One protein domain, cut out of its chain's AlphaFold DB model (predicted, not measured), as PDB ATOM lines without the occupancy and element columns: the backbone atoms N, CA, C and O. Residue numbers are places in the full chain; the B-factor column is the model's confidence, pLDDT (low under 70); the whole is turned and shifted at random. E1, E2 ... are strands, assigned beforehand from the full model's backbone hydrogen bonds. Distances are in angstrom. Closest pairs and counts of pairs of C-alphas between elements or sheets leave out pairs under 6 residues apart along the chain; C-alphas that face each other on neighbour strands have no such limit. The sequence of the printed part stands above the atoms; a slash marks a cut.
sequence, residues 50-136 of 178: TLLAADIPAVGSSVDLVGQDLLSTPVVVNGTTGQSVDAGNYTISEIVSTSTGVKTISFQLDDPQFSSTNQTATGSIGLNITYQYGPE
ATOM      1  N   THR A  50     -55.368-113.207 -23.704       64.19
ATOM      2  CA  THR A  50     -55.846-112.468 -24.862       64.19
ATOM      3  C   THR A  50     -55.123-111.137 -24.917       64.19
ATOM      4  O   THR A  50     -55.321-110.285 -24.055       64.19
ATOM      5  N   LEU A  51     -54.304-110.948 -25.947       68.06
ATOM      6  CA  LEU A  51     -53.842-109.620 -26.326       68.06
ATOM      7  C   LEU A  51     -55.051-108.859 -26.848       68.06
ATOM      8  O   LEU A  51     -55.676-109.276 -27.829       68.06
ATOM      9  N   LEU A  52     -55.405-107.790 -26.143       64.31
ATOM     10  CA  LEU A  52     -56.511-106.926 -26.519       64.31
ATOM     11  C   LEU A  52     -56.130-106.119 -27.757       64.31
ATOM     12  O   LEU A  52     -54.959-105.838 -27.980       64.31
ATOM     13  N   ALA A  53     -57.122-105.680 -28.523       58.88
ATOM     14  CA  ALA A  53     -56.933-104.873 -29.729       58.88
ATOM     15  C   ALA A  53     -56.012-103.649 -29.576       58.88
ATOM     16  O   ALA A  53     -55.406-103.228 -30.554       58.88
ATOM     17  N   ALA A  54     -55.907-103.080 -28.371       55.22
ATOM     18  CA  ALA A  54     -54.999-101.969 -28.076       55.22
ATOM     19  C   ALA A  54     -53.522-102.397 -27.958       55.22
ATOM     20  O   ALA A  54     -52.634-101.585 -28.198       55.22
ATOM     21  N   ASP A  55     -53.282-103.662 -27.614       60.12
ATOM     22  CA  ASP A  55     -51.969-104.265 -27.378       60.12
ATOM     23  C   ASP A  55     -51.566-105.230 -28.506       60.12
ATOM     24  O   ASP A  55     -50.453-105.763 -28.512       60.12
ATOM     25  N   ILE A  56     -52.466-105.471 -29.468       63.38
ATOM     26  CA  ILE A  56     -52.119-106.191 -30.684       63.38
ATOM     27  C   ILE A  56     -51.115-105.353 -31.475       63.38
ATOM     28  O   ILE A  56     -51.386-104.186 -31.779       63.38
ATOM     29  N   PRO A  57     -49.979-105.950 -31.869       61.47
ATOM     30  CA  PRO A  57     -49.061-105.292 -32.772       61.47
ATOM     31  C   PRO A  57     -49.783-104.935 -34.076       61.47
ATOM     32  O   PRO A  57     -50.534-105.744 -34.623       61.47
ATOM     33  N   ALA A  58     -49.538-103.729 -34.593       63.09
ATOM     34  CA  ALA A  58     -49.996-103.357 -35.926       63.09
ATOM     35  C   ALA A  58     -49.608-104.446 -36.944       63.09
ATOM     36  O   ALA A  58     -48.617-105.149 -36.760       63.09
ATOM     37  N   VAL A  59     -50.381-104.599 -38.021       64.62
ATOM     38  CA  VAL A  59     -50.094-105.609 -39.053       64.62
ATOM     39  C   VAL A  59     -48.638-105.484 -39.519       64.62
ATOM     40  O   VAL A  59     -48.222-104.414 -39.965       64.62
ATOM     41  N   GLY A  60     -47.870-106.570 -39.402       62.34
ATOM     42  CA  GLY A  60     -46.439-106.600 -39.723       62.34
ATOM     43  C   GLY A  60     -45.507-106.153 -38.590       62.34
ATOM     44  O   GLY A  60     -44.297-106.080 -38.802       62.34
ATOM     45  N   SER A  61     -46.030-105.866 -37.395       63.97
ATOM     46  CA  SER A  61     -45.245-105.674 -36.178       63.97
ATOM     47  C   SER A  61     -45.403-106.857 -35.223       63.97
ATOM     48  O   SER A  61     -46.157-107.804 -35.460       63.97
ATOM     49  N   SER A  62     -44.651-106.817 -34.129       75.50
ATOM     50  CA  SER A  62     -44.522-107.939 -33.213       75.50
ATOM     51  C   SER A  62     -44.646-107.486 -31.757       75.50
ATOM     52  O   SER A  62     -44.327-106.340 -31.443       75.50
ATOM     53  N   VAL A  63     -45.123-108.368 -30.878       78.62
ATOM     54  CA  VAL A  63     -45.298-108.103 -29.440       78.62
ATOM     55  C   VAL A  63     -44.509-109.101 -28.605       78.62
ATOM     56  O   VAL A  63     -44.597-110.312 -28.818       78.62
ATOM     57  N   ASP A  64     -43.710-108.577 -27.678       82.38
ATOM     58  CA  ASP A  64     -42.823-109.377 -26.837       82.38
ATOM     59  C   ASP A  64     -43.611-110.064 -25.715       82.38
ATOM     60  O   ASP A  64     -44.341-109.433 -24.950       82.38
ATOM     61  N   LEU A  65     -43.416-111.374 -25.588       80.12
ATOM     62  CA  LEU A  65     -44.018-112.229 -24.570       80.12
ATOM     63  C   LEU A  65     -43.108-112.324 -23.339       80.12
ATOM     64  O   LEU A  65     -42.576-113.384 -23.006       80.12
ATOM     65  N   VAL A  66     -42.876-111.197 -22.666       80.00
ATOM     66  CA  VAL A  66     -41.935-111.140 -21.533       80.00
ATOM     67  C   VAL A  66     -42.379-112.071 -20.401       80.00
ATOM     68  O   VAL A  66     -43.476-111.936 -19.860       80.00
ATOM     69  N   GLY A  67     -41.508-113.016 -20.031       76.62
ATOM     70  CA  GLY A  67     -41.760-113.991 -18.965       76.62
ATOM     71  C   GLY A  67     -42.786-115.075 -19.319       76.62
ATOM     72  O   GLY A  67     -43.274-115.758 -18.416       76.62
ATOM     73  N   GLN A  68     -43.138-115.223 -20.601       79.94
ATOM     74  CA  GLN A  68     -44.135-116.179 -21.077       79.94
ATOM     75  C   GLN A  68     -43.556-117.090 -22.167       79.94
ATOM     76  O   GLN A  68     -42.814-116.654 -23.045       79.94
ATOM     77  N   ASP A  69     -43.943-118.362 -22.124       79.00
ATOM     78  CA  ASP A  69     -43.685-119.349 -23.165       79.00
ATOM     79  C   ASP A  69     -45.005-119.814 -23.787       79.00
ATOM     80  O   ASP A  69     -45.991-120.038 -23.082       79.00
ATOM     81  N   LEU A  70     -45.040-119.953 -25.108       78.94
ATOM     82  CA  LEU A  70     -46.248-120.279 -25.850       78.94
ATOM     83  C   LEU A  70     -46.521-121.790 -25.793       78.94
ATOM     84  O   LEU A  70     -45.676-122.603 -26.165       78.94
ATOM     85  N   LEU A  71     -47.708-122.181 -25.323       79.31
ATOM     86  CA  LEU A  71     -48.089-123.596 -25.180       79.31
ATOM     87  C   LEU A  71     -49.028-124.081 -26.280       79.31
ATOM     88  O   LEU A  71     -49.118-125.285 -26.518       79.31
ATOM     89  N   SER A  72     -49.734-123.164 -26.938       79.50
ATOM     90  CA  SER A  72     -50.678-123.471 -28.008       79.50
ATOM     91  C   SER A  72     -50.478-122.546 -29.200       79.50
ATOM     92  O   SER A  72     -49.965-121.437 -29.069       79.50
ATOM     93  N   THR A  73     -50.969-122.966 -30.363       80.31
ATOM     94  CA  THR A  73     -51.091-122.070 -31.513       80.31
ATOM     95  C   THR A  73     -52.037-120.914 -31.159       80.31
ATOM     96  O   THR A  73     -53.142-121.182 -30.672       80.31
ATOM     97  N   PRO A  74     -51.638-119.646 -31.354       81.12
ATOM     98  CA  PRO A  74     -52.508-118.509 -31.097       81.12
ATOM     99  C   PRO A  74     -53.670-118.460 -32.091       81.12
ATOM    100  O   PRO A  74     -53.516-118.791 -33.269       81.12
ATOM    101  N   VAL A  75     -54.827-118.012 -31.616       80.56
ATOM    102  CA  VAL A  75     -56.046-117.860 -32.412       80.56
ATOM    103  C   VAL A  75     -56.454-116.399 -32.428       80.56
ATOM    104  O   VAL A  75     -56.469-115.739 -31.388       80.56
ATOM    105  N   VAL A  76     -56.795-115.889 -33.607       78.44
ATOM    106  CA  VAL A  76     -57.306-114.526 -33.756       78.44
ATOM    107  C   VAL A  76     -58.813-114.548 -33.605       78.44
ATOM    108  O   VAL A  76     -59.512-115.339 -34.234       78.44
ATOM    109  N   VAL A  77     -59.318-113.651 -32.778       78.25
ATOM    110  CA  VAL A  77     -60.736-113.494 -32.493       78.25
ATOM    111  C   VAL A  77     -61.120-112.057 -32.792       78.25
ATOM    112  O   VAL A  77     -60.370-111.126 -32.507       78.25
ATOM    113  N   ASN A  78     -62.301-111.852 -33.351       72.31
ATOM    114  CA  ASN A  78     -62.882-110.528 -33.455       72.31
ATOM    115  C   ASN A  78     -63.255-110.055 -32.042       72.31
ATOM    116  O   ASN A  78     -64.113-110.643 -31.389       72.31
ATOM    117  N   GLY A  79     -62.611-109.003 -31.555       66.38
ATOM    118  CA  GLY A  79     -62.808-108.444 -30.219       66.38
ATOM    119  C   GLY A  79     -64.178-107.797 -30.003       66.38
ATOM    120  O   GLY A  79     -64.565-107.599 -28.855       66.38
ATOM    121  N   THR A  80     -64.937-107.529 -31.070       70.06
ATOM    122  CA  THR A  80     -66.305-106.993 -30.995       70.06
ATOM    123  C   THR A  80     -67.359-108.101 -31.027       70.06
ATOM    124  O   THR A  80     -68.325-108.047 -30.269       70.06
ATOM    125  N   THR A  81     -67.206-109.108 -31.896       69.94
ATOM    126  CA  THR A  81     -68.209-110.182 -32.077       69.94
ATOM    127  C   THR A  81     -67.878-111.479 -31.339       69.94
ATOM    128  O   THR A  81     -68.736-112.352 -31.227       69.94
ATOM    129  N   GLY A  82     -66.643-111.638 -30.858       69.94
ATOM    130  CA  GLY A  82     -66.145-112.866 -30.234       69.94
ATOM    131  C   GLY A  82     -65.974-114.042 -31.201       69.94
ATOM    132  O   GLY A  82     -65.710-115.158 -30.763       69.94
ATOM    133  N   GLN A  83     -66.134-113.825 -32.511       76.31
ATOM    134  CA  GLN A  83     -65.991-114.876 -33.516       76.31
ATOM    135  C   GLN A  83     -64.519-115.122 -33.851       76.31
ATOM    136  O   GLN A  83     -63.759-114.171 -34.035       76.31
ATOM    137  N   SER A  84     -64.127-116.393 -33.958       77.56
ATOM    138  CA  SER A  84     -62.799-116.763 -34.451       77.56
ATOM    139  C   SER A  84     -62.651-116.322 -35.902       77.56
ATOM    140  O   SER A  84     -63.545-116.550 -36.714       77.56
ATOM    141  N   VAL A  85     -61.517-115.712 -36.220       78.88
ATOM    142  CA  VAL A  85     -61.088-115.491 -37.599       78.88
ATOM    143  C   VAL A  85     -60.499-116.806 -38.108       78.88
ATOM    144  O   VAL A  85     -59.843-117.525 -37.351       78.88
ATOM    145  N   ASP A  86     -60.751-117.145 -39.368       81.62
ATOM    146  CA  ASP A  86     -60.185-118.349 -39.972       81.62
ATOM    147  C   ASP A  86     -58.666-118.219 -40.145       81.62
ATOM    148  O   ASP A  86     -58.155-117.174 -40.547       81.62
ATOM    149  N   ALA A  87     -57.934-119.307 -39.900       78.56
ATOM    150  CA  ALA A  87     -56.468-119.338 -39.963       78.56
ATOM    151  C   ALA A  87     -55.879-119.085 -41.368       78.56
ATOM    152  O   ALA A  87     -54.671-118.947 -41.500       78.56
ATOM    153  N   GLY A  88     -56.707-119.040 -42.420       79.69
ATOM    154  CA  GLY A  88     -56.282-118.636 -43.767       79.69
ATOM    155  C   GLY A  88     -56.213-117.119 -43.972       79.69
ATOM    156  O   GLY A  88     -55.662-116.667 -44.969       79.69
ATOM    157  N   ASN A  89     -56.766-116.344 -43.036       77.88
ATOM    158  CA  ASN A  89     -56.897-114.889 -43.134       77.88
ATOM    159  C   ASN A  89     -55.815-114.146 -42.340       77.88
ATOM    160  O   ASN A  89     -55.739-112.916 -42.380       77.88
ATOM    161  N   TYR A  90     -54.986-114.884 -41.605       79.19
ATOM    162  CA  TYR A  90     -53.880-114.347 -40.839       79.19
ATOM    163  C   TYR A  90     -52.721-115.336 -40.778       79.19
ATOM    164  O   TYR A  90     -52.905-116.549 -40.762       79.19
ATOM    165  N   THR A  91     -51.526-114.792 -40.619       80.88
ATOM    166  CA  THR A  91     -50.317-115.544 -40.325       80.88
ATOM    167  C   THR A  91     -49.794-115.097 -38.964       80.88
ATOM    168  O   THR A  91     -49.521-113.917 -38.743       80.88
ATOM    169  N   ILE A  92     -49.656-116.046 -38.034       81.81
ATOM    170  CA  ILE A  92     -48.987-115.822 -36.750       81.81
ATOM    171  C   ILE A  92     -47.694-116.616 -36.737       81.81
ATOM    172  O   ILE A  92     -47.695-117.826 -36.958       81.81
ATOM    173  N   SER A  93     -46.596-115.926 -36.449       82.38
ATOM    174  CA  SER A  93     -45.297-116.557 -36.255       82.38
ATOM    175  C   SER A  93     -44.754-116.242 -34.870       82.38
ATOM    176  O   SER A  93     -44.846-115.114 -34.384       82.38
ATOM    177  N   GLU A  94     -44.196-117.268 -34.239       82.38
ATOM    178  CA  GLU A  94     -43.383-117.113 -33.046       82.38
ATOM    179  C   GLU A  94     -41.937-116.910 -33.498       82.38
ATOM    180  O   GLU A  94     -41.353-117.765 -34.168       82.38
ATOM    181  N   ILE A  95     -41.370-115.761 -33.155       81.19
ATOM    182  CA  ILE A  95     -39.975-115.427 -33.434       81.19
ATOM    183  C   ILE A  95     -39.294-115.024 -32.134       81.19
ATOM    184  O   ILE A  95     -39.932-114.507 -31.225       81.19
ATOM    185  N   VAL A  96     -37.988-115.250 -32.032       81.25
ATOM    186  CA  VAL A  96     -37.200-114.646 -30.956       81.25
ATOM    187  C   VAL A  96     -36.778-113.267 -31.438       81.25
ATOM    188  O   VAL A  96     -36.111-113.153 -32.468       81.25
ATOM    189  N   SER A  97     -37.184-112.225 -30.717       79.19
ATOM    190  CA  SER A  97     -36.775-110.860 -31.024       79.19
ATOM    191  C   SER A  97     -35.252-110.751 -30.996       79.19
ATOM    192  O   SER A  97     -34.596-111.122 -30.022       79.19
ATOM    193  N   THR A  98     -34.666-110.219 -32.064       78.75
ATOM    194  CA  THR A  98     -33.213-110.018 -32.166       78.75
ATOM    195  C   THR A  98     -32.714-108.862 -31.303       78.75
ATOM    196  O   THR A  98     -31.512-108.767 -31.062       78.75
ATOM    197  N   SER A  99     -33.610-107.989 -30.828       78.06
ATOM    198  CA  SER A  99     -33.272-106.836 -29.988       78.06
ATOM    199  C   SER A  99     -33.418-107.126 -28.496       78.06
ATOM    200  O   SER A  99     -32.597-106.658 -27.710       78.06
ATOM    201  N   THR A 100     -34.434-107.899 -28.100       77.31
ATOM    202  CA  THR A 100     -34.730-108.200 -26.688       77.31
ATOM    203  C   THR A 100     -34.379-109.632 -26.291       77.31
ATOM    204  O   THR A 100     -34.229-109.909 -25.104       77.31
ATOM    205  N   GLY A 101     -34.206-110.546 -27.252       76.19
ATOM    206  CA  GLY A 101     -33.939-111.966 -26.995       76.19
ATOM    207  C   GLY A 101     -35.140-112.734 -26.435       76.19
ATOM    208  O   GLY A 101     -35.003-113.903 -26.080       76.19
ATOM    209  N   VAL A 102     -36.306-112.090 -26.346       79.88
ATOM    210  CA  VAL A 102     -37.549-112.661 -25.815       79.88
ATOM    211  C   VAL A 102     -38.349-113.298 -26.953       79.88
ATOM    212  O   VAL A 102     -38.202-112.920 -28.117       79.88
ATOM    213  N   LYS A 103     -39.190-114.287 -26.629       80.88
ATOM    214  CA  LYS A 103     -40.188-114.819 -27.563       80.88
ATOM    215  C   LYS A 103     -41.204-113.736 -27.908       80.88
ATOM    216  O   LYS A 103     -41.682-113.022 -27.034       80.88
ATOM    217  N   THR A 104     -41.565-113.647 -29.172       81.38
ATOM    218  CA  THR A 104     -42.383-112.563 -29.700       81.38
ATOM    219  C   THR A 104     -43.397-113.145 -30.674       81.38
ATOM    220  O   THR A 104     -43.066-113.996 -31.502       81.38
ATOM    221  N   ILE A 105     -44.643-112.678 -30.589       79.62
ATOM    222  CA  ILE A 105     -45.682-112.996 -31.571       79.62
ATOM    223  C   ILE A 105     -45.635-111.928 -32.656       79.62
ATOM    224  O   ILE A 105     -45.847-110.748 -32.376       79.62
ATOM    225  N   SER A 106     -45.367-112.339 -33.893       79.06
ATOM    226  CA  SER A 106     -45.549-111.503 -35.077       79.06
ATOM    227  C   SER A 106     -46.884-111.837 -35.728       79.06
ATOM    228  O   SER A 106     -47.201-113.011 -35.950       79.06
ATOM    229  N   PHE A 107     -47.666-110.796 -36.004       78.50
ATOM    230  CA  PHE A 107     -48.996-110.903 -36.582       78.50
ATOM    231  C   PHE A 107     -49.024-110.242 -37.959       78.50
ATOM    232  O   PHE A 107     -48.760-109.046 -38.109       78.50
ATOM    233  N   GLN A 108     -49.387-111.028 -38.964       78.62
ATOM    234  CA  GLN A 108     -49.679-110.552 -40.302       78.62
ATOM    235  C   GLN A 108     -51.123-110.903 -40.643       78.62
ATOM    236  O   GLN A 108     -51.589-112.010 -40.390       78.62
ATOM    237  N   LEU A 109     -51.835-109.937 -41.203       75.75
ATOM    238  CA  LEU A 109     -53.205-110.099 -41.643       75.75
ATOM    239  C   LEU A 109     -53.210-110.110 -43.167       75.75
ATOM    240  O   LEU A 109     -52.765-109.146 -43.789       75.75
ATOM    241  N   ASP A 110     -53.730-111.188 -43.741       72.88
ATOM    242  CA  ASP A 110     -53.728-111.415 -45.187       72.88
ATOM    243  C   ASP A 110     -55.118-111.176 -45.811       72.88
ATOM    244  O   ASP A 110     -55.258-111.128 -47.033       72.88
ATOM    245  N   ASP A 111     -56.148-110.961 -44.984       69.38
ATOM    246  CA  ASP A 111     -57.513-110.686 -45.431       69.38
ATOM    247  C   ASP A 111     -57.763-109.183 -45.705       69.38
ATOM    248  O   ASP A 111     -57.690-108.352 -44.785       69.38
ATOM    249  N   PRO A 112     -58.132-108.804 -46.947       62.91
ATOM    250  CA  PRO A 112     -58.477-107.432 -47.309       62.91
ATOM    251  C   PRO A 112     -59.655-106.853 -46.518       62.91
ATOM    252  O   PRO A 112     -59.732-105.635 -46.364       62.91
ATOM    253  N   GLN A 113     -60.575-107.690 -46.021       60.66
ATOM    254  CA  GLN A 113     -61.759-107.246 -45.274       60.66
ATOM    255  C   GLN A 113     -61.405-106.661 -43.902       60.66
ATOM    256  O   GLN A 113     -62.133-105.811 -43.389       60.66
ATOM    257  N   PHE A 114     -60.264-107.068 -43.341       59.50
ATOM    258  CA  PHE A 114     -59.768-106.617 -42.040       59.50
ATOM    259  C   PHE A 114     -58.516-105.722 -42.166       59.50
ATOM    260  O   PHE A 114     -58.008-105.220 -41.160       59.50
ATOM    261  N   SER A 115     -58.005-105.523 -43.390       57.09
ATOM    262  CA  SER A 115     -56.806-104.729 -43.675       57.09
ATOM    263  C   SER A 115     -57.000-103.258 -43.284       57.09
ATOM    264  O   SER A 115     -58.089-102.690 -43.380       57.09
ATOM    265  N   SER A 116     -55.921-102.636 -42.808       51.59
ATOM    266  CA  SER A 116     -55.825-101.386 -42.033       51.59
ATOM    267  C   SER A 116     -56.456-100.116 -42.631       51.59
ATOM    268  O   SER A 116     -56.409 -99.060 -42.005       51.59
ATOM    269  N   THR A 117     -57.097-100.181 -43.798       46.81
ATOM    270  CA  THR A 117     -57.790 -99.043 -44.424       46.81
ATOM    271  C   THR A 117     -59.164 -98.742 -43.801       46.81
ATOM    272  O   THR A 117     -59.664 -97.635 -43.961       46.81
ATOM    273  N   ASN A 118     -59.750 -99.664 -43.023       43.62
ATOM    274  CA  ASN A 118     -61.031 -99.458 -42.317       43.62
ATOM    275  C   ASN A 118     -60.891 -99.134 -40.812       43.62
ATOM    276  O   ASN A 118     -61.886 -99.096 -40.093       43.62
ATOM    277  N   GLN A 119     -59.677 -98.883 -40.307       47.31
ATOM    278  CA  GLN A 119     -59.443 -98.678 -38.866       47.31
ATOM    279  C   GLN A 119     -59.701 -97.248 -38.344       47.31
ATOM    280  O   GLN A 119     -59.579 -97.019 -37.143       47.31
ATOM    281  N   THR A 120     -60.062 -96.280 -39.196       42.44
ATOM    282  CA  THR A 120     -60.144 -94.852 -38.805       42.44
ATOM    283  C   THR A 120     -61.547 -94.277 -38.596       42.44
ATOM    284  O   THR A 120     -61.659 -93.084 -38.327       42.44
ATOM    285  N   ALA A 121     -62.624 -95.062 -38.652       37.84
ATOM    286  CA  ALA A 121     -63.967 -94.516 -38.444       37.84
ATOM    287  C   ALA A 121     -64.835 -95.435 -37.579       37.84
ATOM    288  O   ALA A 121     -65.397 -96.406 -38.067       37.84
ATOM    289  N   THR A 122     -64.941 -95.098 -36.289       38.91
ATOM    290  CA  THR A 122     -66.097 -95.385 -35.416       38.91
ATOM    291  C   THR A 122     -66.719 -96.776 -35.614       38.91
ATOM    292  O   THR A 122     -67.875 -96.913 -36.002       38.91
ATOM    293  N   GLY A 123     -65.922 -97.821 -35.381       44.38
ATOM    294  CA  GLY A 123     -66.344 -99.213 -35.570       44.38
ATOM    295  C   GLY A 123     -65.196-100.203 -35.762       44.38
ATOM    296  O   GLY A 123     -65.434-101.289 -36.284       44.38
ATOM    297  N   SER A 124     -63.967 -99.830 -35.380       50.88
ATOM    298  CA  SER A 124     -62.768-100.650 -35.539       50.88
ATOM    299  C   SER A 124     -63.023-102.053 -35.009       50.88
ATOM    300  O   SER A 124     -63.299-102.243 -33.824       50.88
ATOM    301  N   ILE A 125     -62.949-103.033 -35.906       56.94
ATOM    302  CA  ILE A 125     -62.908-104.438 -35.537       56.94
ATOM    303  C   ILE A 125     -61.583-104.623 -34.807       56.94
ATOM    304  O   ILE A 125     -60.542-104.831 -35.425       56.94
ATOM    305  N   GLY A 126     -61.604-104.436 -33.490       64.56
ATOM    306  CA  GLY A 126     -60.451-104.719 -32.662       64.56
ATOM    307  C   GLY A 126     -60.204-106.210 -32.756       64.56
ATOM    308  O   GLY A 126     -61.059-106.981 -32.346       64.56
ATOM    309  N   LEU A 127     -59.104-106.640 -33.360       72.06
ATOM    310  CA  LEU A 127     -58.725-108.046 -33.303       72.06
ATOM    311  C   LEU A 127     -58.195-108.334 -31.899       72.06
ATOM    312  O   LEU A 127     -57.667-107.447 -31.240       72.06
ATOM    313  N   ASN A 128     -58.342-109.566 -31.441       76.12
ATOM    314  CA  ASN A 128     -57.822-110.050 -30.172       76.12
ATOM    315  C   ASN A 128     -57.045-111.343 -30.454       76.12
ATOM    316  O   ASN A 128     -57.585-112.244 -31.093       76.12
ATOM    317  N   ILE A 129     -55.796-111.471 -29.997       77.75
ATOM    318  CA  ILE A 129     -55.009-112.706 -30.177       77.75
ATOM    319  C   ILE A 129     -55.059-113.488 -28.879       77.75
ATOM    320  O   ILE A 129     -54.592-113.015 -27.849       77.75
ATOM    321  N   THR A 130     -55.626-114.684 -28.940       80.25
ATOM    322  CA  THR A 130     -55.879-115.541 -27.788       80.25
ATOM    323  C   THR A 130     -54.980-116.777 -27.841       80.25
ATOM    324  O   THR A 130     -54.988-117.502 -28.833       80.25
ATOM    325  N   TYR A 131     -54.193-117.031 -26.795       78.94
ATOM    326  CA  TYR A 131     -53.232-118.140 -26.740       78.94
ATOM    327  C   TYR A 131     -53.052-118.696 -25.328       78.94
ATOM    328  O   TYR A 131     -53.213-117.989 -24.338       78.94
ATOM    329  N   GLN A 132     -52.672-119.966 -25.219       80.88
ATOM    330  CA  GLN A 132     -52.251-120.548 -23.950       80.88
ATOM    331  C   GLN A 132     -50.756-120.302 -23.734       80.88
ATOM    332  O   GLN A 132     -49.952-120.492 -24.650       80.88
ATOM    333  N   TYR A 133     -50.377-119.921 -22.514       79.69
ATOM    334  CA  TYR A 133     -48.983-119.690 -22.146       79.69
ATOM    335  C   TYR A 133     -48.600-120.395 -20.842       79.69
ATOM    336  O   TYR A 133     -49.450-120.732 -20.015       79.69
ATOM    337  N   GLY A 134     -47.303-120.638 -20.685       79.12
ATOM    338  CA  GLY A 134     -46.657-121.041 -19.445       79.12
ATOM    339  C   GLY A 134     -45.708-119.938 -18.977       79.12
ATOM    340  O   GLY A 134     -45.274-119.125 -19.793       79.12
ATOM    341  N   PRO A 135     -45.386-119.858 -17.679       79.75
ATOM    342  CA  PRO A 135     -44.337-118.959 -17.210       79.75
ATOM    343  C   PRO A 135     -42.974-119.343 -17.806       79.75
ATOM    344  O   PRO A 135     -42.760-120.482 -18.227       79.75
ATOM    345  N   GLU A 136     -42.028-118.410 -17.804       77.25
ATOM    346  CA  GLU A 136     -40.638-118.711 -18.146       77.25
ATOM    347  C   GLU A 136     -40.097-119.886 -17.307       77.25
ATOM    348  O   GLU A 136     -40.316-119.972 -16.096       77.25
TER     349      GLU A 136
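This is residues 50 to 136 of the 178 residues of an uncharacterized protein of marine sediment metagenome (UniProt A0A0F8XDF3). With little regular structure, a three-stranded antiparallel sheet, E1-E5-E4, loosely and partly faces a bent two-stranded ribbon, E3 and E2 beside E6 and E7; residues 117 to 122 stick out. The 87 printed residues hold seven strands, E1 to E7 in chain order, with 32 residues, and no named helix: all strand. The whole is compact, radius of gyration of the C-alphas 13.0 A, spans 38 by 24 by 23 A.

Inner strand E5, residues 103 to 109, forms an antiparallel hairpin with E4, residues 90 to 96; N 91 and O 108 are 2.8 A apart. E1, residues 62 to 64, is antiparallel to E5, N 63 to O 105 2.9 A. E3, residues 75 to 78, is antiparallel to E6, residues 127 to 131, N 75 to O 130 2.8 A. E6 runs on at 58 degrees into E7, residues 133 to 135, antiparallel to E2, residues 68 to 70, N 69 to O 134 2.8 A.

E4 spans 19.4 A, E5 19.7 A, E6 13.2 A. C-alpha 62 begins E1 at (-44.522, -107.939, -33.213); C-alpha 135 ends E7 at (-44.337, -118.959, -17.210).

The farthest C-alphas, Ala 121 and Glu 136, are 39.3 A apart. The printed part has no cut; links E3 to E4 and E5 to E6 are long. pLDDT is under 70 in 31 residues, among them 111 to 126.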